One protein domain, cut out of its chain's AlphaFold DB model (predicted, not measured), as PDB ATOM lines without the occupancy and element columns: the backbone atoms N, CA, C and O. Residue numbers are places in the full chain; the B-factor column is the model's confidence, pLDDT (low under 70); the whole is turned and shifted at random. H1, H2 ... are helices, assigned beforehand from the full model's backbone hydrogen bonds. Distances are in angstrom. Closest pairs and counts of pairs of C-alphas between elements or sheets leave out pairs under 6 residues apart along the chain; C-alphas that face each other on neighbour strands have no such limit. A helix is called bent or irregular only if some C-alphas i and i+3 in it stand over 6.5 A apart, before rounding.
ATOM      1  N   THR A 139       4.587 -28.149 -33.960       39.09
ATOM      2  CA  THR A 139       6.033 -28.410 -33.912       39.09
ATOM      3  C   THR A 139       6.832 -27.368 -34.690       39.09
ATOM      4  O   THR A 139       7.716 -26.748 -34.110       39.09
ATOM      5  N   ASP A 140       6.430 -27.063 -35.927       44.19
ATOM      6  CA  ASP A 140       7.148 -26.118 -36.801       44.19
ATOM      7  C   ASP A 140       7.277 -24.714 -36.176       44.19
ATOM      8  O   ASP A 140       8.258 -24.009 -36.379       44.19
ATOM      9  N   LEU A 141       6.305 -24.309 -35.352       43.72
ATOM     10  CA  LEU A 141       6.288 -22.994 -34.700       43.72
ATOM     11  C   LEU A 141       7.004 -22.951 -33.349       43.72
ATOM     12  O   LEU A 141       7.450 -21.881 -32.932       43.72
ATOM     13  N   ALA A 142       7.086 -24.079 -32.639       46.97
ATOM     14  CA  ALA A 142       7.934 -24.186 -31.455       46.97
ATOM     15  C   ALA A 142       9.408 -24.090 -31.868       46.97
ATOM     16  O   ALA A 142      10.173 -23.387 -31.210       46.97
ATOM     17  N   ASP A 143       9.746 -24.701 -33.002       48.25
ATOM     18  CA  ASP A 143      11.064 -24.618 -33.620       48.25
ATOM     19  C   ASP A 143      11.340 -23.202 -34.160       48.25
ATOM     20  O   ASP A 143      12.408 -22.654 -33.901       48.25
ATOM     21  N   GLU A 144      10.369 -22.530 -34.798       49.91
ATOM     22  CA  GLU A 144      10.517 -21.117 -35.198       49.91
ATOM     23  C   GLU A 144      10.662 -20.157 -34.004       49.91
ATOM     24  O   GLU A 144      11.447 -19.207 -34.060       49.91
ATOM     25  N   GLN A 145       9.915 -20.372 -32.916       53.69
ATOM     26  CA  GLN A 145      10.018 -19.561 -31.702       53.69
ATOM     27  C   GLN A 145      11.367 -19.793 -31.008       53.69
ATOM     28  O   GLN A 145      12.002 -18.815 -30.614       53.69
ATOM     29  N   ALA A 146      11.815 -21.046 -30.889       58.34
ATOM     30  CA  ALA A 146      13.125 -21.388 -30.339       58.34
ATOM     31  C   ALA A 146      14.256 -20.794 -31.192       58.34
ATOM     32  O   ALA A 146      15.166 -20.168 -30.656       58.34
ATOM     33  N   TYR A 147      14.144 -20.878 -32.519       59.31
ATOM     34  CA  TYR A 147      15.075 -20.257 -33.458       59.31
ATOM     35  C   TYR A 147      15.099 -18.726 -33.331       59.31
ATOM     36  O   TYR A 147      16.159 -18.101 -33.338       59.31
ATOM     37  N   PHE A 148      13.936 -18.088 -33.180       57.81
ATOM     38  CA  PHE A 148      13.859 -16.645 -32.956       57.81
ATOM     39  C   PHE A 148      14.470 -16.237 -31.609       57.81
ATOM     40  O   PHE A 148      15.139 -15.206 -31.524       57.81
ATOM     41  N   GLU A 149      14.246 -17.026 -30.557       62.97
ATOM     42  CA  GLU A 149      14.852 -16.830 -29.238       62.97
ATOM     43  C   GLU A 149      16.375 -16.970 -29.305       62.97
ATOM     44  O   GLU A 149      17.076 -16.087 -28.812       62.97
ATOM     45  N   GLU A 150      16.889 -17.987 -29.997       67.62
ATOM     46  CA  GLU A 150      18.320 -18.190 -30.237       67.62
ATOM     47  C   GLU A 150      18.939 -17.015 -31.008       67.62
ATOM     48  O   GLU A 150      19.952 -16.452 -30.587       67.62
ATOM     49  N   GLN A 151      18.290 -16.551 -32.081       67.75
ATOM     50  CA  GLN A 151      18.756 -15.379 -32.827       67.75
ATOM     51  C   GLN A 151      18.731 -14.097 -31.992       67.75
ATOM     52  O   GLN A 151      19.628 -13.258 -32.120       67.75
ATOM     53  N   LEU A 152      17.723 -13.920 -31.134       69.50
ATOM     54  CA  LEU A 152      17.642 -12.741 -30.281       69.50
ATOM     55  C   LEU A 152      18.680 -12.783 -29.153       69.50
ATOM     56  O   LEU A 152      19.278 -11.750 -28.850       69.50
ATOM     57  N   ILE A 153      18.936 -13.960 -28.581       75.06
ATOM     58  CA  ILE A 153      20.013 -14.195 -27.613       75.06
ATOM     59  C   ILE A 153      21.373 -13.891 -28.254       75.06
ATOM     60  O   ILE A 153      22.121 -13.078 -27.711       75.06
ATOM     61  N   GLY A 154      21.649 -14.427 -29.446       75.12
ATOM     62  CA  GLY A 154      22.884 -14.136 -30.179       75.12
ATOM     63  C   GLY A 154      23.025 -12.652 -30.548       75.12
ATOM     64  O   GLY A 154      24.119 -12.089 -30.521       75.12
ATOM     65  N   ALA A 155      21.917 -11.964 -30.840       78.06
ATOM     66  CA  ALA A 155      21.934 -10.519 -31.065       78.06
ATOM     67  C   ALA A 155      22.274  -9.725 -29.790       78.06
ATOM     68  O   ALA A 155      23.016  -8.742 -29.871       78.06
ATOM     69  N   ILE A 156      21.759 -10.136 -28.625       84.44
ATOM     70  CA  ILE A 156      22.105  -9.534 -27.327       84.44
ATOM     71  C   ILE A 156      23.593  -9.741 -27.036       84.44
ATOM     72  O   ILE A 156      24.282  -8.773 -26.719       84.44
ATOM     73  N   GLU A 157      24.098 -10.959 -27.219       84.75
ATOM     74  CA  GLU A 157      25.504 -11.301 -26.990       84.75
ATOM     75  C   GLU A 157      26.449 -10.447 -27.847       84.75
ATOM     76  O   GLU A 157      27.388  -9.830 -27.330       84.75
ATOM     77  N   ARG A 158      26.157 -10.311 -29.149       81.88
ATOM     78  CA  ARG A 158      26.927  -9.441 -30.055       81.88
ATOM     79  C   ARG A 158      26.934  -7.990 -29.592       81.88
ATOM     80  O   ARG A 158      27.983  -7.354 -29.572       81.88
ATOM     81  N   VAL A 159      25.781  -7.462 -29.179       88.38
ATOM     82  CA  VAL A 159      25.676  -6.095 -28.648       88.38
ATOM     83  C   VAL A 159      26.519  -5.930 -27.382       88.38
ATOM     84  O   VAL A 159      27.259  -4.952 -27.266       88.38
ATOM     85  N   CYS A 160      26.429  -6.878 -26.446       89.06
ATOM     86  CA  CYS A 160      27.195  -6.874 -25.202       89.06
ATOM     87  C   CYS A 160      28.708  -6.971 -25.444       89.06
ATOM     88  O   CYS A 160      29.484  -6.415 -24.664       89.06
ATOM     89  N   SER A 161      29.127  -7.602 -26.540       87.75
ATOM     90  CA  SER A 161      30.532  -7.767 -26.937       87.75
ATOM     91  C   SER A 161      31.154  -6.513 -27.565       87.75
ATOM     92  O   SER A 161      32.375  -6.415 -27.691       87.75
ATOM     93  N   ILE A 162      30.354  -5.508 -27.935       87.56
ATOM     94  CA  ILE A 162      30.883  -4.271 -28.514       87.56
ATOM     95  C   ILE A 162      31.749  -3.540 -27.485       87.56
ATOM     96  O   ILE A 162      31.318  -3.244 -26.373       87.56
ATOM     97  N   ASN A 163      32.966  -3.179 -27.900       89.56
ATOM     98  CA  ASN A 163      33.878  -2.352 -27.110       89.56
ATOM     99  C   ASN A 163      33.345  -0.912 -26.953       89.56
ATOM    100  O   ASN A 163      33.648  -0.025 -27.754       89.56
ATOM    101  N   THR A 164      32.486  -0.708 -25.959       90.25
ATOM    102  CA  THR A 164      31.931   0.576 -25.523       90.25
ATOM    103  C   THR A 164      31.576   0.492 -24.035       90.25
ATOM    104  O   THR A 164      31.538  -0.596 -23.463       90.25
ATOM    105  N   THR A 165      31.303   1.633 -23.400       92.12
ATOM    106  CA  THR A 165      30.964   1.688 -21.971       92.12
ATOM    107  C   THR A 165      29.659   0.937 -21.654       92.12
ATOM    108  O   THR A 165      28.719   0.983 -22.460       92.12
ATOM    109  N   PRO A 166      29.558   0.271 -20.487       94.00
ATOM    110  CA  PRO A 166      28.382  -0.526 -20.119       94.00
ATOM    111  C   PRO A 166      27.092   0.302 -20.088       94.00
ATOM    112  O   PRO A 166      26.053  -0.161 -20.552       94.00
ATOM    113  N   GLU A 167      27.160   1.568 -19.664       94.75
ATOM    114  CA  GLU A 167      26.033   2.513 -19.708       94.75
ATOM    115  C   GLU A 167      25.438   2.673 -21.125       94.75
ATOM    116  O   GLU A 167      24.218   2.734 -21.284       94.75
ATOM    117  N   LYS A 168      26.275   2.694 -22.177       93.38
ATOM    118  CA  LYS A 168      25.840   2.858 -23.573       93.38
ATOM    119  C   LYS A 168      25.197   1.583 -24.100       93.38
ATOM    120  O   LYS A 168      24.219   1.671 -24.840       93.38
ATOM    121  N   ILE A 169      25.714   0.421 -23.698       93.31
ATOM    122  CA  ILE A 169      25.129  -0.889 -24.017       93.31
ATOM    123  C   ILE A 169      23.747  -1.003 -23.367       93.31
ATOM    124  O   ILE A 169      22.767  -1.295 -24.053       93.31
ATOM    125  N   ILE A 170      23.650  -0.697 -22.068       93.81
ATOM    126  CA  ILE A 170      22.391  -0.725 -21.315       93.81
ATOM    127  C   ILE A 170      21.377   0.237 -21.930       93.81
ATOM    128  O   ILE A 170      20.250  -0.163 -22.225       93.81
ATOM    129  N   ALA A 171      21.774   1.487 -22.185       92.56
ATOM    130  CA  ALA A 171      20.894   2.476 -22.786       92.56
ATOM    131  C   ALA A 171      20.428   2.054 -24.185       92.56
ATOM    132  O   ALA A 171      19.249   2.193 -24.497       92.56
ATOM    133  N   PHE A 172      21.315   1.500 -25.017       90.62
ATOM    134  CA  PHE A 172      20.955   0.999 -26.342       90.62
ATOM    135  C   PHE A 172      19.927  -0.130 -26.272       90.62
ATOM    136  O   PHE A 172      18.893  -0.061 -26.943       90.62
ATOM    137  N   LEU A 173      20.187  -1.154 -25.453       88.75
ATOM    138  CA  LEU A 173      19.288  -2.294 -25.308       88.75
ATOM    139  C   LEU A 173      17.938  -1.848 -24.744       88.75
ATOM    140  O   LEU A 173      16.911  -2.161 -25.340       88.75
ATOM    141  N   LEU A 174      17.915  -1.024 -23.691       87.12
ATOM    142  CA  LEU A 174      16.679  -0.434 -23.168       87.12
ATOM    143  C   LEU A 174      15.940   0.386 -24.228       87.12
ATOM    144  O   LEU A 174      14.717   0.319 -24.306       87.12
ATOM    145  N   ASN A 175      16.650   1.114 -25.087       83.56
ATOM    146  CA  ASN A 175      16.030   1.872 -26.167       83.56
ATOM    147  C   ASN A 175      15.371   0.958 -27.216       83.56
ATOM    148  O   ASN A 175      14.284   1.245 -27.717       83.56
ATOM    149  N   ARG A 176      15.986  -0.183 -27.535       77.62
ATOM    150  CA  ARG A 176      15.418  -1.180 -28.460       77.62
ATOM    151  C   ARG A 176      14.242  -1.942 -27.849       77.62
ATOM    152  O   ARG A 176      13.213  -2.143 -28.499       77.62
ATOM    153  N   VAL A 177      14.369  -2.296 -26.580       71.44
ATOM    154  CA  VAL A 177      13.353  -2.981 -25.782       71.44
ATOM    155  C   VAL A 177      12.126  -2.086 -25.571       71.44
ATOM    156  O   VAL A 177      11.002  -2.516 -25.825       71.44
ATOM    157  N   SER A 178      12.305  -0.821 -25.192       60.75
ATOM    158  CA  SER A 178      11.192   0.111 -24.974       60.75
ATOM    159  C   SER A 178      10.370   0.341 -26.243       60.75
ATOM    160  O   SER A 178       9.148   0.309 -26.167       60.75
ATOM    161  N   GLY A 179      10.990   0.440 -27.427       56.59
ATOM    162  CA  GLY A 179      10.243   0.490 -28.698       56.59
ATOM    163  C   GLY A 179       9.448  -0.794 -29.001       56.59
ATOM    164  O   GLY A 179       8.409  -0.774 -29.663       56.59
ATOM    165  N   SER A 180       9.894  -1.931 -28.463       54.09
ATOM    166  CA  SER A 180       9.206  -3.219 -28.606       54.09
ATOM    167  C   SER A 180       8.022  -3.358 -27.638       54.09
ATOM    168  O   SER A 180       7.013  -3.962 -27.997       54.09
ATOM    169  N   ILE A 181       8.072  -2.721 -26.464       47.69
ATOM    170  CA  ILE A 181       7.034  -2.787 -25.415       47.69
ATOM    171  C   ILE A 181       6.002  -1.655 -25.530       47.69
ATOM    172  O   ILE A 181       4.800  -1.875 -25.345       47.69
ATOM    173  N   GLU A 182       6.452  -0.436 -25.809       43.69
ATOM    174  CA  GLU A 182       5.598   0.747 -25.861       43.69
ATOM    175  C   GLU A 182       4.874   0.797 -27.205       43.69
ATOM    176  O   GLU A 182       5.401   0.402 -28.245       43.69
ATOM    177  N   LEU A 183       3.610   1.214 -27.171       43.06
ATOM    178  CA  LEU A 183       2.707   1.212 -28.325       43.06
ATOM    179  C   LEU A 183       3.186   2.144 -29.453       43.06
ATOM    180  O   LEU A 183       2.749   1.977 -30.584       43.06
ATOM    181  N   SER A 184       4.157   3.019 -29.160       40.06
ATOM    182  CA  SER A 184       4.646   4.043 -30.072       40.06
ATOM    183  C   SER A 184       5.444   3.483 -31.255       40.06
ATOM    184  O   SER A 184       6.386   2.712 -31.082       40.06
ATOM    185  N   ARG A 185       5.156   3.990 -32.460       38.41
ATOM    186  CA  ARG A 185       5.950   3.839 -33.708       38.41
ATOM    187  C   ARG A 185       7.435   4.254 -33.623       38.41
ATOM    188  O   ARG A 185       8.121   4.289 -34.645       38.41
ATOM    189  N   LYS A 186       7.946   4.640 -32.455       46.12
ATOM    190  CA  LYS A 186       9.322   5.107 -32.290       46.12
ATOM    191  C   LYS A 186      10.195   3.917 -31.879       46.12
ATOM    192  O   LYS A 186       9.914   3.270 -30.872       46.12
ATOM    193  N   ASN A 187      11.300   3.675 -32.604       50.50
ATOM    194  CA  ASN A 187      12.508   3.120 -31.964       50.50
ATOM    195  C   ASN A 187      12.642   3.862 -30.635       50.50
ATOM    196  O   ASN A 187      12.490   5.085 -30.687       50.50
ATOM    197  N   GLY A 188      12.785   3.156 -29.508       58.88
ATOM    198  CA  GLY A 188      12.446   3.688 -28.184       58.88
ATOM    199  C   GLY A 188      12.923   5.116 -27.935       58.88
ATOM    200  O   GLY A 188      13.841   5.624 -28.572       58.88
ATOM    201  N   SER A 189      12.244   5.805 -27.031       78.50
ATOM    202  CA  SER A 189      12.503   7.215 -26.772       78.50
ATOM    203  C   SER A 189      13.800   7.386 -25.970       78.50
ATOM    204  O   SER A 189      13.818   7.063 -24.778       78.50
ATOM    205  N   PRO A 190      14.874   7.974 -26.546       85.38
ATOM    206  CA  PRO A 190      16.121   8.197 -25.812       85.38
ATOM    207  C   PRO A 190      15.919   9.107 -24.596       85.38
ATOM    208  O   PRO A 190      16.657   9.028 -23.620       85.38
ATOM    209  N   LYS A 191      14.894   9.970 -24.641       85.81
ATOM    210  CA  LYS A 191      14.485  10.808 -23.509       85.81
ATOM    211  C   LYS A 191      13.945   9.974 -22.354       85.81
ATOM    212  O   LYS A 191      14.313  10.227 -21.211       85.81
ATOM    213  N   ASP A 192      13.113   8.982 -22.652       86.00
ATOM    214  CA  ASP A 192      12.508   8.133 -21.626       86.00
ATOM    215  C   ASP A 192      13.529   7.146 -21.058       86.00
ATOM    216  O   ASP A 192      13.560   6.935 -19.849       86.00
ATOM    217  N   VAL A 193      14.441   6.635 -21.893       88.50
ATOM    218  CA  VAL A 193      15.587   5.843 -21.422       88.50
ATOM    219  C   VAL A 193      16.481   6.675 -20.504       88.50
ATOM    220  O   VAL A 193      16.772   6.228 -19.401       88.50
ATOM    221  N   ALA A 194      16.856   7.901 -20.892       90.69
ATOM    222  CA  ALA A 194      17.646   8.787 -20.030       90.69
ATOM    223  C   ALA A 194      16.944   9.045 -18.688       90.69
ATOM    224  O   ALA A 194      17.570   8.949 -17.638       90.69
ATOM    225  N   LYS A 195      15.631   9.312 -18.706       90.19
ATOM    226  CA  LYS A 195      14.825   9.491 -17.489       90.19
ATOM    227  C   LYS A 195      14.791   8.231 -16.614       90.19
ATOM    228  O   LYS A 195      14.686   8.346 -15.399       90.19
ATOM    229  N   MET A 196      14.853   7.049 -17.223       88.81
ATOM    230  CA  MET A 196      14.799   5.762 -16.531       88.81
ATOM    231  C   MET A 196      16.095   5.428 -15.784       88.81
ATOM    232  O   MET A 196      16.019   4.825 -14.717       88.81
ATOM    233  N   ILE A 197      17.259   5.787 -16.340       93.62
ATOM    234  CA  ILE A 197      18.563   5.324 -15.833       93.62
ATOM    235  C   ILE A 197      19.451   6.425 -15.242       93.62
ATOM    236  O   ILE A 197      20.346   6.107 -14.466       93.62
ATOM    237  N   ASN A 198      19.236   7.704 -15.572       93.81
ATOM    238  CA  ASN A 198      20.063   8.778 -15.015       93.81
ATOM    239  C   ASN A 198      19.884   8.898 -13.500       93.81
ATOM    240  O   ASN A 198      18.770   8.809 -12.984       93.81
ATOM    241  N   GLY A 199      20.993   9.146 -12.802       91.38
ATOM    242  CA  GLY A 199      21.026   9.211 -11.340       91.38
ATOM    243  C   GLY A 199      21.038   7.843 -10.655       91.38
ATOM    244  O   GLY A 199      21.034   7.795  -9.429       91.38
ATOM    245  N   LYS A 200      21.068   6.745 -11.419       94.69
ATOM    246  CA  LYS A 200      21.209   5.379 -10.903       94.69
ATOM    247  C   LYS A 200      22.628   4.869 -11.081       94.69
ATOM    248  O   LYS A 200      23.296   5.244 -12.045       94.69
ATOM    249  N   ALA A 201      23.053   3.973 -10.194       96.25
ATOM    250  CA  ALA A 201      24.258   3.186 -10.417       96.25
ATOM    251  C   ALA A 201      24.097   2.284 -11.656       96.25
ATOM    252  O   ALA A 201      22.984   1.861 -11.993       96.25
ATOM    253  N   ILE A 202      25.204   1.961 -12.325       95.88
ATOM    254  CA  ILE A 202      25.204   1.054 -13.480       95.88
ATOM    255  C   ILE A 202      24.622  -0.319 -13.110       95.88
ATOM    256  O   ILE A 202      23.848  -0.871 -13.894       95.88
ATOM    257  N   ASP A 203      24.887  -0.825 -11.902       93.50
ATOM    258  CA  ASP A 203      24.282  -2.061 -11.389       93.50
ATOM    259  C   ASP A 203      22.750  -2.000 -11.360       93.50
ATOM    260  O   ASP A 203      22.071  -2.921 -11.817       93.50
ATOM    261  N   GLU A 204      22.181  -0.895 -10.872       91.31
ATOM    262  CA  GLU A 204      20.728  -0.715 -10.843       91.31
ATOM    263  C   GLU A 204      20.144  -0.670 -12.258       91.31
ATOM    264  O   GLU A 204      19.125  -1.303 -12.542       91.31
ATOM    265  N   ALA A 205      20.790   0.068 -13.165       92.44
ATOM    266  CA  ALA A 205      20.355   0.158 -14.555       92.44
ATOM    267  C   ALA A 205      20.435  -1.202 -15.269       92.44
ATOM    268  O   ALA A 205      19.573  -1.524 -16.093       92.44
ATOM    269  N   PHE A 206      21.418  -2.030 -14.916       93.62
ATOM    270  CA  PHE A 206      21.552  -3.391 -15.419       93.62
ATOM    271  C   PHE A 206      20.416  -4.306 -14.938       93.62
ATOM    272  O   PHE A 206      19.858  -5.055 -15.742       93.62
ATOM    273  N   GLN A 207      19.984  -4.194 -13.677       88.81
ATOM    274  CA  GLN A 207      18.812  -4.935 -13.191       88.81
ATOM    275  C   GLN A 207      17.520  -4.514 -13.909       88.81
ATOM    276  O   GLN A 207      16.706  -5.362 -14.285       88.81
ATOM    277  N   ILE A 208      17.353  -3.213 -14.184       87.50
ATOM    278  CA  ILE A 208      16.225  -2.707 -14.983       87.50
ATOM    279  C   ILE A 208      16.240  -3.324 -16.386       87.50
ATOM    280  O   ILE A 208      15.192  -3.745 -16.886       87.50
ATOM    281  N   LEU A 209      17.415  -3.411 -17.014       89.12
ATOM    282  CA  LEU A 209      17.580  -4.060 -18.310       89.12
ATOM    283  C   LEU A 209      17.199  -5.544 -18.262       89.12
ATOM    284  O   LEU A 209      16.392  -5.963 -19.093       89.12
ATOM    285  N   LYS A 210      17.723  -6.322 -17.302       84.19
ATOM    286  CA  LYS A 210      17.384  -7.749 -17.159       84.19
ATOM    287  C   LYS A 210      15.875  -7.941 -17.046       84.19
ATOM    288  O   LYS A 210      15.290  -8.679 -17.833       84.19
ATOM    289  N   MET A 211      15.229  -7.192 -16.154       80.38
ATOM    290  CA  MET A 211      13.775  -7.232 -15.982       80.38
ATOM    291  C   MET A 211      13.039  -6.932 -17.300       80.38
ATOM    292  O   MET A 211      12.105  -7.639 -17.676       80.38
ATOM    293  N   LYS A 212      13.455  -5.892 -18.029       78.44
ATOM    294  CA  LYS A 212      12.835  -5.489 -19.296       78.44
ATOM    295  C   LYS A 212      13.028  -6.525 -20.410       78.44
ATOM    296  O   LYS A 212      12.097  -6.745 -21.183       78.44
ATOM    297  N   LEU A 213      14.196  -7.163 -20.482       75.44
ATOM    298  CA  LEU A 213      14.469  -8.237 -21.435       75.44
ATOM    299  C   LEU A 213      13.645  -9.487 -21.119       75.44
ATOM    300  O   LEU A 213      12.979  -9.993 -22.021       75.44
ATOM    301  N   CYS A 214      13.588  -9.913 -19.853       70.75
ATOM    302  CA  CYS A 214      12.736 -11.025 -19.417       70.75
ATOM    303  C   CYS A 214      11.264 -10.785 -19.783       70.75
ATOM    304  O   CYS A 214      10.577 -11.690 -20.250       70.75
ATOM    305  N   CYS A 215      10.781  -9.546 -19.644       64.31
ATOM    306  CA  CYS A 215       9.421  -9.180 -20.040       64.31
ATOM    307  C   CYS A 215       9.153  -9.327 -21.547       64.31
ATOM    308  O   CYS A 215       8.038  -9.676 -21.924       64.31
ATOM    309  N   ILE A 216      10.130  -9.046 -22.414       63.09
ATOM    310  CA  ILE A 216       9.963  -9.205 -23.871       63.09
ATOM    311  C   ILE A 216      10.063 -10.664 -24.278       63.09
ATOM    312  O   ILE A 216       9.285 -11.143 -25.105       63.09
ATOM    313  N   LEU A 217      11.060 -11.346 -23.732       61.56
ATOM    314  CA  LEU A 217      11.403 -12.696 -24.133       61.56
ATOM    315  C   LEU A 217      10.455 -13.729 -23.537       61.56
ATOM    316  O   LEU A 217      10.307 -14.799 -24.106       61.56
ATOM    317  N   SER A 218       9.758 -13.396 -22.442       56.28
ATOM    318  CA  SER A 218       8.951 -14.352 -21.662       56.28
ATOM    319  C   SER A 218       9.774 -15.540 -21.127       56.28
ATOM    320  O   SER A 218       9.215 -16.509 -20.622       56.28
ATOM    321  N   VAL A 219      11.102 -15.427 -21.198       59.59
ATOM    322  CA  VAL A 219      12.124 -16.323 -20.656       59.59
ATOM    323  C   VAL A 219      13.248 -15.467 -20.071       59.59
ATOM    324  O   VAL A 219      13.448 -14.321 -20.490       59.59
ATOM    325  N   SER A 220      13.964 -16.003 -19.083       65.06
ATOM    326  CA  SER A 220      15.140 -15.328 -18.532       65.06
ATOM    327  C   SER A 220      16.239 -15.275 -19.584       65.06
ATOM    328  O   SER A 220      16.558 -16.300 -20.183       65.06
ATOM    329  N   VAL A 221      16.846 -14.104 -19.791       72.12
ATOM    330  CA  VAL A 221      18.067 -14.027 -20.602       72.12
ATOM    331  C   VAL A 221      19.165 -14.769 -19.847       72.12
ATOM    332  O   VAL A 221      19.396 -14.438 -18.679       72.12
ATOM    333  N   PRO A 222      19.820 -15.772 -20.455       75.00
ATOM    334  CA  PRO A 222      20.887 -16.492 -19.785       75.00
ATOM    335  C   PRO A 222      22.066 -15.549 -19.529       75.00
ATOM    336  O   PRO A 222      22.402 -14.713 -20.370       75.00
ATOM    337  N   ASP A 223      22.719 -15.699 -18.376       76.50
ATOM    338  CA  ASP A 223      23.861 -14.852 -18.011       76.50
ATOM    339  C   ASP A 223      25.027 -14.985 -19.003       76.50
ATOM    340  O   ASP A 223      25.773 -14.029 -19.182       76.50
ATOM    341  N   SER A 224      25.131 -16.110 -19.723       80.31
ATOM    342  CA  SER A 224      26.093 -16.293 -20.818       80.31
ATOM    343  C   SER A 224      25.937 -15.242 -21.921       80.31
ATOM    344  O   SER A 224      26.928 -14.671 -22.362       80.31
ATOM    345  N   ALA A 225      24.705 -14.899 -22.303       79.06
ATOM    346  CA  ALA A 225      24.440 -13.885 -23.325       79.06
ATOM    347  C   ALA A 225      24.764 -12.460 -22.851       79.06
ATOM    348  O   ALA A 225      24.985 -11.556 -23.654       79.06
ATOM    349  N   LEU A 226      24.782 -12.244 -21.532       88.31
ATOM    350  CA  LEU A 226      25.114 -10.966 -20.903       88.31
ATOM    351  C   LEU A 226      26.553 -10.926 -20.383       88.31
ATOM    352  O   LEU A 226      26.962  -9.896 -19.849       88.31
ATOM    353  N   TYR A 227      27.319 -12.007 -20.542       88.31
ATOM    354  CA  TYR A 227      28.620 -12.200 -19.909       88.31
ATOM    355  C   TYR A 227      29.581 -11.042 -20.184       88.31
ATOM    356  O   TYR A 227      30.142 -10.454 -19.261       88.31
ATOM    357  N   GLU A 228      29.697 -10.633 -21.448       90.88
ATOM    358  CA  GLU A 228      30.569  -9.528 -21.850       90.88
ATOM    359  C   GLU A 228      30.142  -8.170 -21.279       90.88
ATOM    360  O   GLU A 228      30.978  -7.283 -21.103       90.88
ATOM    361  N   LEU A 229      28.855  -7.981 -20.979       93.25
ATOM    362  CA  LEU A 229      28.376  -6.787 -20.283       93.25
ATOM    363  C   LEU A 229      28.635  -6.890 -18.777       93.25
ATOM    364  O   LEU A 229      29.103  -5.918 -18.195       93.25
ATOM    365  N   ILE A 230      28.397  -8.055 -18.168       92.56
ATOM    366  CA  ILE A 230      28.692  -8.322 -16.751       92.56
ATOM    367  C   ILE A 230      30.169  -8.041 -16.471       92.56
ATOM    368  O   ILE A 230      30.483  -7.246 -15.595       92.56
ATOM    369  N   LYS A 231      31.071  -8.565 -17.306       93.38
ATOM    370  CA  LYS A 231      32.513  -8.318 -17.206       93.38
ATOM    371  C   LYS A 231      32.874  -6.828 -17.242       93.38
ATOM    372  O   LYS A 231      33.725  -6.398 -16.480       93.38
ATOM    373  N   LYS A 232      32.219  -6.030 -18.096       94.75
ATOM    374  CA  LYS A 232      32.432  -4.568 -18.175       94.75
ATOM    375  C   LYS A 232      31.898  -3.817 -16.951       94.75
ATOM    376  O   LYS A 232      32.377  -2.731 -16.654       94.75
ATOM    377  N   ILE A 233      30.866  -4.348 -16.297       93.62
ATOM    378  CA  ILE A 233      30.275  -3.780 -15.076       93.62
ATOM    379  C   ILE A 233      31.129  -4.144 -13.855       93.62
ATOM    380  O   ILE A 233      31.311  -3.318 -12.962       93.62
ATOM    381  N   ASP A 234      31.656  -5.365 -13.834       92.19
ATOM    382  CA  ASP A 234      32.508  -5.888 -12.767       92.19
ATOM    383  C   ASP A 234      33.958  -5.420 -12.854       92.19
ATOM    384  O   ASP A 234      34.712  -5.622 -11.903       92.19
ATOM    385  N   ASP A 235      34.334  -4.774 -13.958       90.12
ATOM    386  CA  ASP A 235      35.663  -4.211 -14.140       90.12
ATOM    387  C   ASP A 235      35.978  -3.186 -13.040       90.12
ATOM    388  O   ASP A 235      35.108  -2.423 -12.600       90.12
ATOM    389  N   ASP A 236      37.228  -3.169 -12.590       84.25
ATOM    390  CA  ASP A 236      37.704  -2.240 -11.570       84.25
ATOM    391  C   ASP A 236      38.556  -1.170 -12.243       84.25
ATOM    392  O   ASP A 236      39.650  -1.432 -12.748       84.25
ATOM    393  N   THR A 237      38.036   0.057 -12.278       72.94
ATOM    394  CA  THR A 237      38.768   1.199 -12.815       72.94
ATOM    395  C   THR A 237      39.101   2.148 -11.678       72.94
ATOM    396  O   THR A 237      38.222   2.788 -11.107       72.94
ATOM    397  N   SER A 238      40.392   2.281 -11.378       70.19
ATOM    398  CA  SER A 238      40.898   3.219 -10.366       70.19
ATOM    399  C   SER A 238      40.405   2.938  -8.934       70.19
ATOM    400  O   SER A 238      40.211   3.876  -8.160       70.19
ATOM    401  N   GLY A 239      40.231   1.664  -8.563       76.06
ATOM    402  CA  GLY A 239      39.858   1.253  -7.202       76.06
ATOM    403  C   GLY A 239      38.364   1.396  -6.911       76.06
ATOM    404  O   GLY A 239      37.954   1.553  -5.761       76.06
ATOM    405  N   SER A 240      37.540   1.412  -7.954       82.12
ATOM    406  CA  SER A 240      36.088   1.425  -7.872       82.12
ATOM    407  C   SER A 240      35.514   0.609  -9.023       82.12
ATOM    408  O   SER A 240      35.787   0.865 -10.197       82.12
ATOM    409  N   ARG A 241      34.670  -0.363  -8.671       91.88
ATOM    410  CA  ARG A 241      33.946  -1.194  -9.634       91.88
ATOM    411  C   ARG A 241      33.051  -0.317 -10.502       91.88
ATOM    412  O   ARG A 241      32.253   0.460  -9.966       91.88
ATOM    413  N   VAL A 242      33.122  -0.487 -11.820       91.56
ATOM    414  CA  VAL A 242      32.360   0.307 -12.797       91.56
ATOM    415  C   VAL A 242      30.857   0.293 -12.498       91.56
ATOM    416  O   VAL A 242      30.197   1.322 -12.616       91.56
ATOM    417  N   GLY A 243      30.317  -0.834 -12.026       91.81
ATOM    418  CA  GLY A 243      28.915  -0.985 -11.617       91.81
ATOM    419  C   GLY A 243      28.410   0.052 -10.608       91.81
ATOM    420  O   GLY A 243      27.230   0.404 -10.633       91.81
ATOM    421  N   SER A 244      29.305   0.605  -9.783       93.50
ATOM    422  CA  SER A 244      28.980   1.625  -8.780       93.50
ATOM    423  C   SER A 244      28.857   3.047  -9.339       93.50
ATOM    424  O   SER A 244      28.328   3.929  -8.659       93.50
ATOM    425  N   PHE A 245      29.315   3.298 -10.569       93.94
ATOM    426  CA  PHE A 245      29.279   4.633 -11.157       93.94
ATOM    427  C   PHE A 245      27.847   5.075 -11.453       93.94
ATOM    428  O   PHE A 245      27.026   4.313 -11.966       93.94
ATOM    429  N   ILE A 246      27.553   6.337 -11.138       95.81
ATOM    430  CA  ILE A 246      26.242   6.936 -11.377       95.81
ATOM    431  C   ILE A 246      26.137   7.375 -12.834       95.81
ATOM    432  O   ILE A 246      26.944   8.166 -13.322       95.81
ATOM    433  N   ILE A 247      25.098   6.901 -13.516       95.25
ATOM    434  CA  ILE A 247      24.855   7.226 -14.917       95.25
ATOM    435  C   ILE A 247      24.419   8.686 -15.050       95.25
ATOM    436  O   ILE A 247      23.458   9.143 -14.419       95.25
ATOM    437  N   SER A 248      25.090   9.393 -15.956       94.62
ATOM    438  CA  SER A 248      24.725  10.732 -16.410       94.62
ATOM    439  C   SER A 248      24.871  10.812 -17.929       94.62
ATOM    440  O   SER A 248      25.889  11.250 -18.465       94.62
ATOM    441  N   ILE A 249      23.850  10.338 -18.648       92.31
ATOM    442  CA  ILE A 249      23.836  10.298 -20.111       92.31
ATOM    443  C   ILE A 249      22.718  11.179 -20.679       92.31
ATOM    444  O   ILE A 249      21.592  11.227 -20.182       92.31
ATOM    445  N   THR A 250      23.011  11.908 -21.756       92.81
ATOM    446  CA  THR A 250      22.012  12.755 -22.418       92.81
ATOM    447  C   THR A 250      21.197  11.958 -23.443       92.81
ATOM    448  O   THR A 250      21.725  11.030 -24.062       92.81
ATOM    449  N   PRO A 251      19.940  12.354 -23.733       90.38
ATOM    450  CA  PRO A 251      19.151  11.730 -24.797       90.38
ATOM    451  C   PRO A 251      19.856  11.740 -26.161       90.38
ATOM    452  O   PRO A 251      19.706  10.807 -26.945       90.38
ATOM    453  N   ARG A 252      20.651  12.785 -26.436       89.31
ATOM    454  CA  ARG A 252      21.468  12.887 -27.652       89.31
ATOM    455  C   ARG A 252      22.580  11.837 -27.673       89.31
ATOM    456  O   ARG A 252      22.696  11.118 -28.654       89.31
ATOM    457  N   SER A 253      23.315  11.685 -26.569       88.75
ATOM    458  CA  SER A 253      24.356  10.656 -26.434       88.75
ATOM    459  C   SER A 253      23.799   9.240 -26.612       88.75
ATOM    460  O   SER A 253      24.417   8.416 -27.287       88.75
ATOM    461  N   ILE A 254      22.596   8.963 -26.092       87.31
ATOM    462  CA  ILE A 254      21.905   7.683 -26.316       87.31
ATOM    463  C   ILE A 254      21.586   7.485 -27.802       87.31
ATOM    464  O   ILE A 254      21.830   6.401 -28.334       87.31
ATOM    465  N   ALA A 255      21.051   8.503 -28.484       85.75
ATOM    466  CA  ALA A 255      20.714   8.415 -29.906       85.75
ATOM    467  C   ALA A 255      21.961   8.173 -30.776       85.75
ATOM    468  O   ALA A 255      21.965   7.255 -31.598       85.75
ATOM    469  N   ASP A 256      23.031   8.932 -30.536       84.12
ATOM    470  CA  ASP A 256      24.295   8.833 -31.271       84.12
ATOM    471  C   ASP A 256      24.972   7.474 -31.030       84.12
ATOM    472  O   ASP A 256      25.353   6.783 -31.979       84.12
ATOM    473  N   SER A 257      25.035   7.032 -29.767       84.88
ATOM    474  CA  SER A 257      25.574   5.714 -29.403       84.88
ATOM    475  C   SER A 257      24.740   4.589 -30.017       84.88
ATOM    476  O   SER A 257      25.291   3.615 -30.526       84.88
ATOM    477  N   SER A 258      23.412   4.740 -30.047       84.94
ATOM    478  CA  SER A 258      22.518   3.754 -30.655       84.94
ATOM    479  C   SER A 258      22.707   3.638 -32.161       84.94
ATOM    480  O   SER A 258      22.687   2.529 -32.705       84.94
ATOM    481  N   TYR A 259      22.897   4.768 -32.843       81.19
ATOM    482  CA  TYR A 259      23.208   4.793 -34.266       81.19
ATOM    483  C   TYR A 259      24.560   4.126 -34.545       81.19
ATOM    484  O   TYR A 259      24.649   3.272 -35.428       81.19
ATOM    485  N   TRP A 260      25.591   4.454 -33.758       85.38
ATOM    486  CA  TRP A 260      26.926   3.873 -33.901       85.38
ATOM    487  C   TRP A 260      26.934   2.355 -33.674       85.38
ATOM    488  O   TRP A 260      27.427   1.628 -34.536       85.38
ATOM    489  N   ILE A 261      26.313   1.868 -32.590       81.81
ATOM    490  CA  ILE A 261      26.166   0.428 -32.306       81.81
ATOM    491  C   ILE A 261      25.461  -0.274 -33.471       81.81
ATOM    492  O   ILE A 261      25.957  -1.270 -33.992       81.81
ATOM    493  N   SER A 262      24.344   0.283 -33.948       80.94
ATOM    494  CA  SER A 262      23.590  -0.303 -35.066       80.94
ATOM    495  C   SER A 262      24.420  -0.364 -36.352       80.94
ATOM    496  O   SER A 262      24.351  -1.337 -37.098       80.94
ATOM    497  N   ARG A 263      25.220   0.675 -36.626       78.38
ATOM    498  CA  ARG A 263      26.105   0.721 -37.793       78.38
ATOM    499  C   ARG A 263      27.235  -0.301 -37.689       78.38
ATOM    500  O   ARG A 263      27.572  -0.904 -38.704       78.38
ATOM    501  N   LYS A 264      27.799  -0.490 -36.493       79.12
ATOM    502  CA  LYS A 264      28.853  -1.475 -36.236       79.12
ATOM    503  C   LYS A 264      28.340  -2.903 -36.447       79.12
ATOM    504  O   LYS A 264      28.914  -3.612 -37.263       79.12
ATOM    505  N   LEU A 265      27.190  -3.245 -35.863       78.00
ATOM    506  CA  LEU A 265      26.537  -4.545 -36.065       78.00
ATOM    507  C   LEU A 265      26.239  -4.823 -37.543       78.00
ATOM    508  O   LEU A 265      26.540  -5.893 -38.057       78.00
ATOM    509  N   ASN A 266      25.693  -3.838 -38.265       72.94
ATOM    510  CA  ASN A 266      25.407  -3.989 -39.694       72.94
ATOM    511  C   ASN A 266      26.671  -4.169 -40.545       72.94
ATOM    512  O   ASN A 266      26.589  -4.722 -41.640       72.94
ATOM    513  N   LYS A 267      27.819  -3.651 -40.095       74.69
ATOM    514  CA  LYS A 267      29.098  -3.849 -40.774       74.69
ATOM    515  C   LYS A 267      29.615  -5.269 -40.537       74.69
ATOM    516  O   LYS A 267      29.932  -5.925 -41.518       74.69
ATOM    517  N   GLU A 268      29.611  -5.731 -39.288       73.06
ATOM    518  CA  GLU A 268      30.025  -7.091 -38.905       73.06
ATOM    519  C   GLU A 268      29.188  -8.149 -39.648       73.06
ATOM    520  O   GLU A 268      29.744  -8.982 -40.351       73.06
ATOM    521  N   ILE A 269      27.854  -8.010 -39.671       67.75
ATOM    522  CA  ILE A 269      26.962  -8.923 -40.420       67.75
ATOM    523  C   ILE A 269      27.296  -8.954 -41.922       67.75
ATOM    524  O   ILE A 269      27.237  -9.999 -42.563       67.75
ATOM    525  N   ARG A 270      27.630  -7.804 -42.521       64.25
ATOM    526  CA  ARG A 270      28.010  -7.739 -43.944       64.25
ATOM    527  C   ARG A 270      29.372  -8.368 -44.216       64.25
ATOM    528  O   ARG A 270      29.611  -8.770 -45.349       64.25
ATOM    529  N   GLU A 271      30.269  -8.364 -43.240       68.25
ATOM    530  CA  GLU A 271      31.583  -8.996 -43.342       68.25
ATOM    531  C   GLU A 271      31.451 -10.517 -43.200       68.25
ATOM    532  O   GLU A 271      32.003 -11.220 -44.040       68.25
ATOM    533  N   ASP A 272      30.611 -11.004 -42.281       58.94
ATOM    534  CA  ASP A 272      30.284 -12.431 -42.136       58.94
ATOM    535  C   ASP A 272      29.667 -13.009 -43.424       58.94
ATOM    536  O   ASP A 272      30.076 -14.064 -43.901       58.94
ATOM    537  N   ILE A 273      28.735 -12.280 -44.055       51.44
ATOM    538  CA  ILE A 273      28.095 -12.699 -45.321       51.44
ATOM    539  C   ILE A 273      29.091 -12.750 -46.491       51.44
ATOM    540  O   ILE A 273      28.877 -13.500 -47.433       51.44
ATOM    541  N   LYS A 274      30.165 -11.954 -46.467       45.97
ATOM    542  CA  LYS A 274      31.194 -11.969 -47.525       45.97
ATOM    543  C   LYS A 274      32.200 -13.112 -47.379       45.97
ATOM    544  O   LYS A 274      32.988 -13.318 -48.298       45.97
ATOM    545  N   GLN A 275      32.236 -13.760 -46.219       46.91
ATOM    546  CA  GLN A 275      33.139 -14.873 -45.919       46.91
ATOM    547  C   GLN A 275      32.470 -16.245 -46.109       46.91
ATOM    548  O   GLN A 275      33.161 -17.259 -46.020       46.91
ATOM    549  N   LEU A 276      31.160 -16.262 -46.380       44.50
ATOM    550  CA  LEU A 276      30.372 -17.419 -46.817       44.50
ATOM    551  C   LEU A 276      30.323 -17.486 -48.348       44.50
ATOM    552  O   LEU A 276      30.346 -18.622 -48.870       44.50
TER     553      LEU A 276
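AT A GLANCE: This is residues 139 to 276 of the 276 residues of an uncharacterized protein of Clostridiales bacterium (UniProt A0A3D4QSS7). What does the model look like at first sight? The long helix H6 crosses H2, the helix in the middle of a compact body, on one side, while H4 runs alongside H2 on the other side; H5 packs on H1 and H2, and H3 on H2 and H6. Two ends stick out, residues 139 to 147 of H1 and residues 269 to 276, of which 269 to 274 belong to H6. What is it made of, and how large is it? The 138 printed residues hold six named helices, H1 to H6 in order, and no named strand: the class is all helix. The whole is compact, with a radius of gyration of the C-alphas of 15.5 A and spans of 49 by 36 by 26 A.

IN THESE COORDINATES: Where is the longest helix? H6, residues 251 to 274, measures 35.0 A from C-alpha 251 at (19.151, 11.730, -24.797) to C-alpha 274 at (31.194, -11.969, -47.525). Where are the others? H2 is residues 166 to 181, 22.1 A, and H4 is residues 202 to 217, 22.2 A. H1, residues 139 to 161, begins at C-alpha 139 (6.033, -28.410, -33.912) and is 32.8 A long. H3 is residues 190 to 197, and H5 is residues 223 to 234, irregular, with C-alphas 225 and 228 7.7 A apart.

HOW THE PARTS SIT: What does H6 touch? Residues 254 to 261 of H6 touch the hub H2, about perpendicular at 88 degrees, the closest C-alphas being those of Phe 172 and Ser 258, 5.4 A apart. H6 touches H3 too, closest at the C-alphas of Pro 190 and Pro 251, 4.8 A, and H6 and H4 are apart. What else does H2 touch? H4 touches it at a shallow tilt of 30 degrees, the same way, with the C-alphas of Leu 174 and Leu 209 closest, 6.1 A. Where is the bundle? H1, H2 and H5 form an up and down bundle, each running against the one before it in the chain; the closest C-alphas of H1 and H5, of Glu 157 and Ala 225, are 4.6 A apart. Are the backbones helical throughout? Every O i to N i+4 pair is within hydrogen-bond range in H1, H2, H3, H4 and H6, and 6 of 8 in H5.

THE WHOLE: How far does it reach? The two C-alphas farthest apart, those of Thr 139 and Ser 238, are 52.6 A apart. Is it continuous? The printed part has no cut and ends at Leu 276, the chain's last residue; the link from H5 to H6, residues 235 to 250, is long. Where is confidence low? The pLDDT is under 70 in residues 139 to 152, 178 to 188, 215 to 220 and 269 to 276.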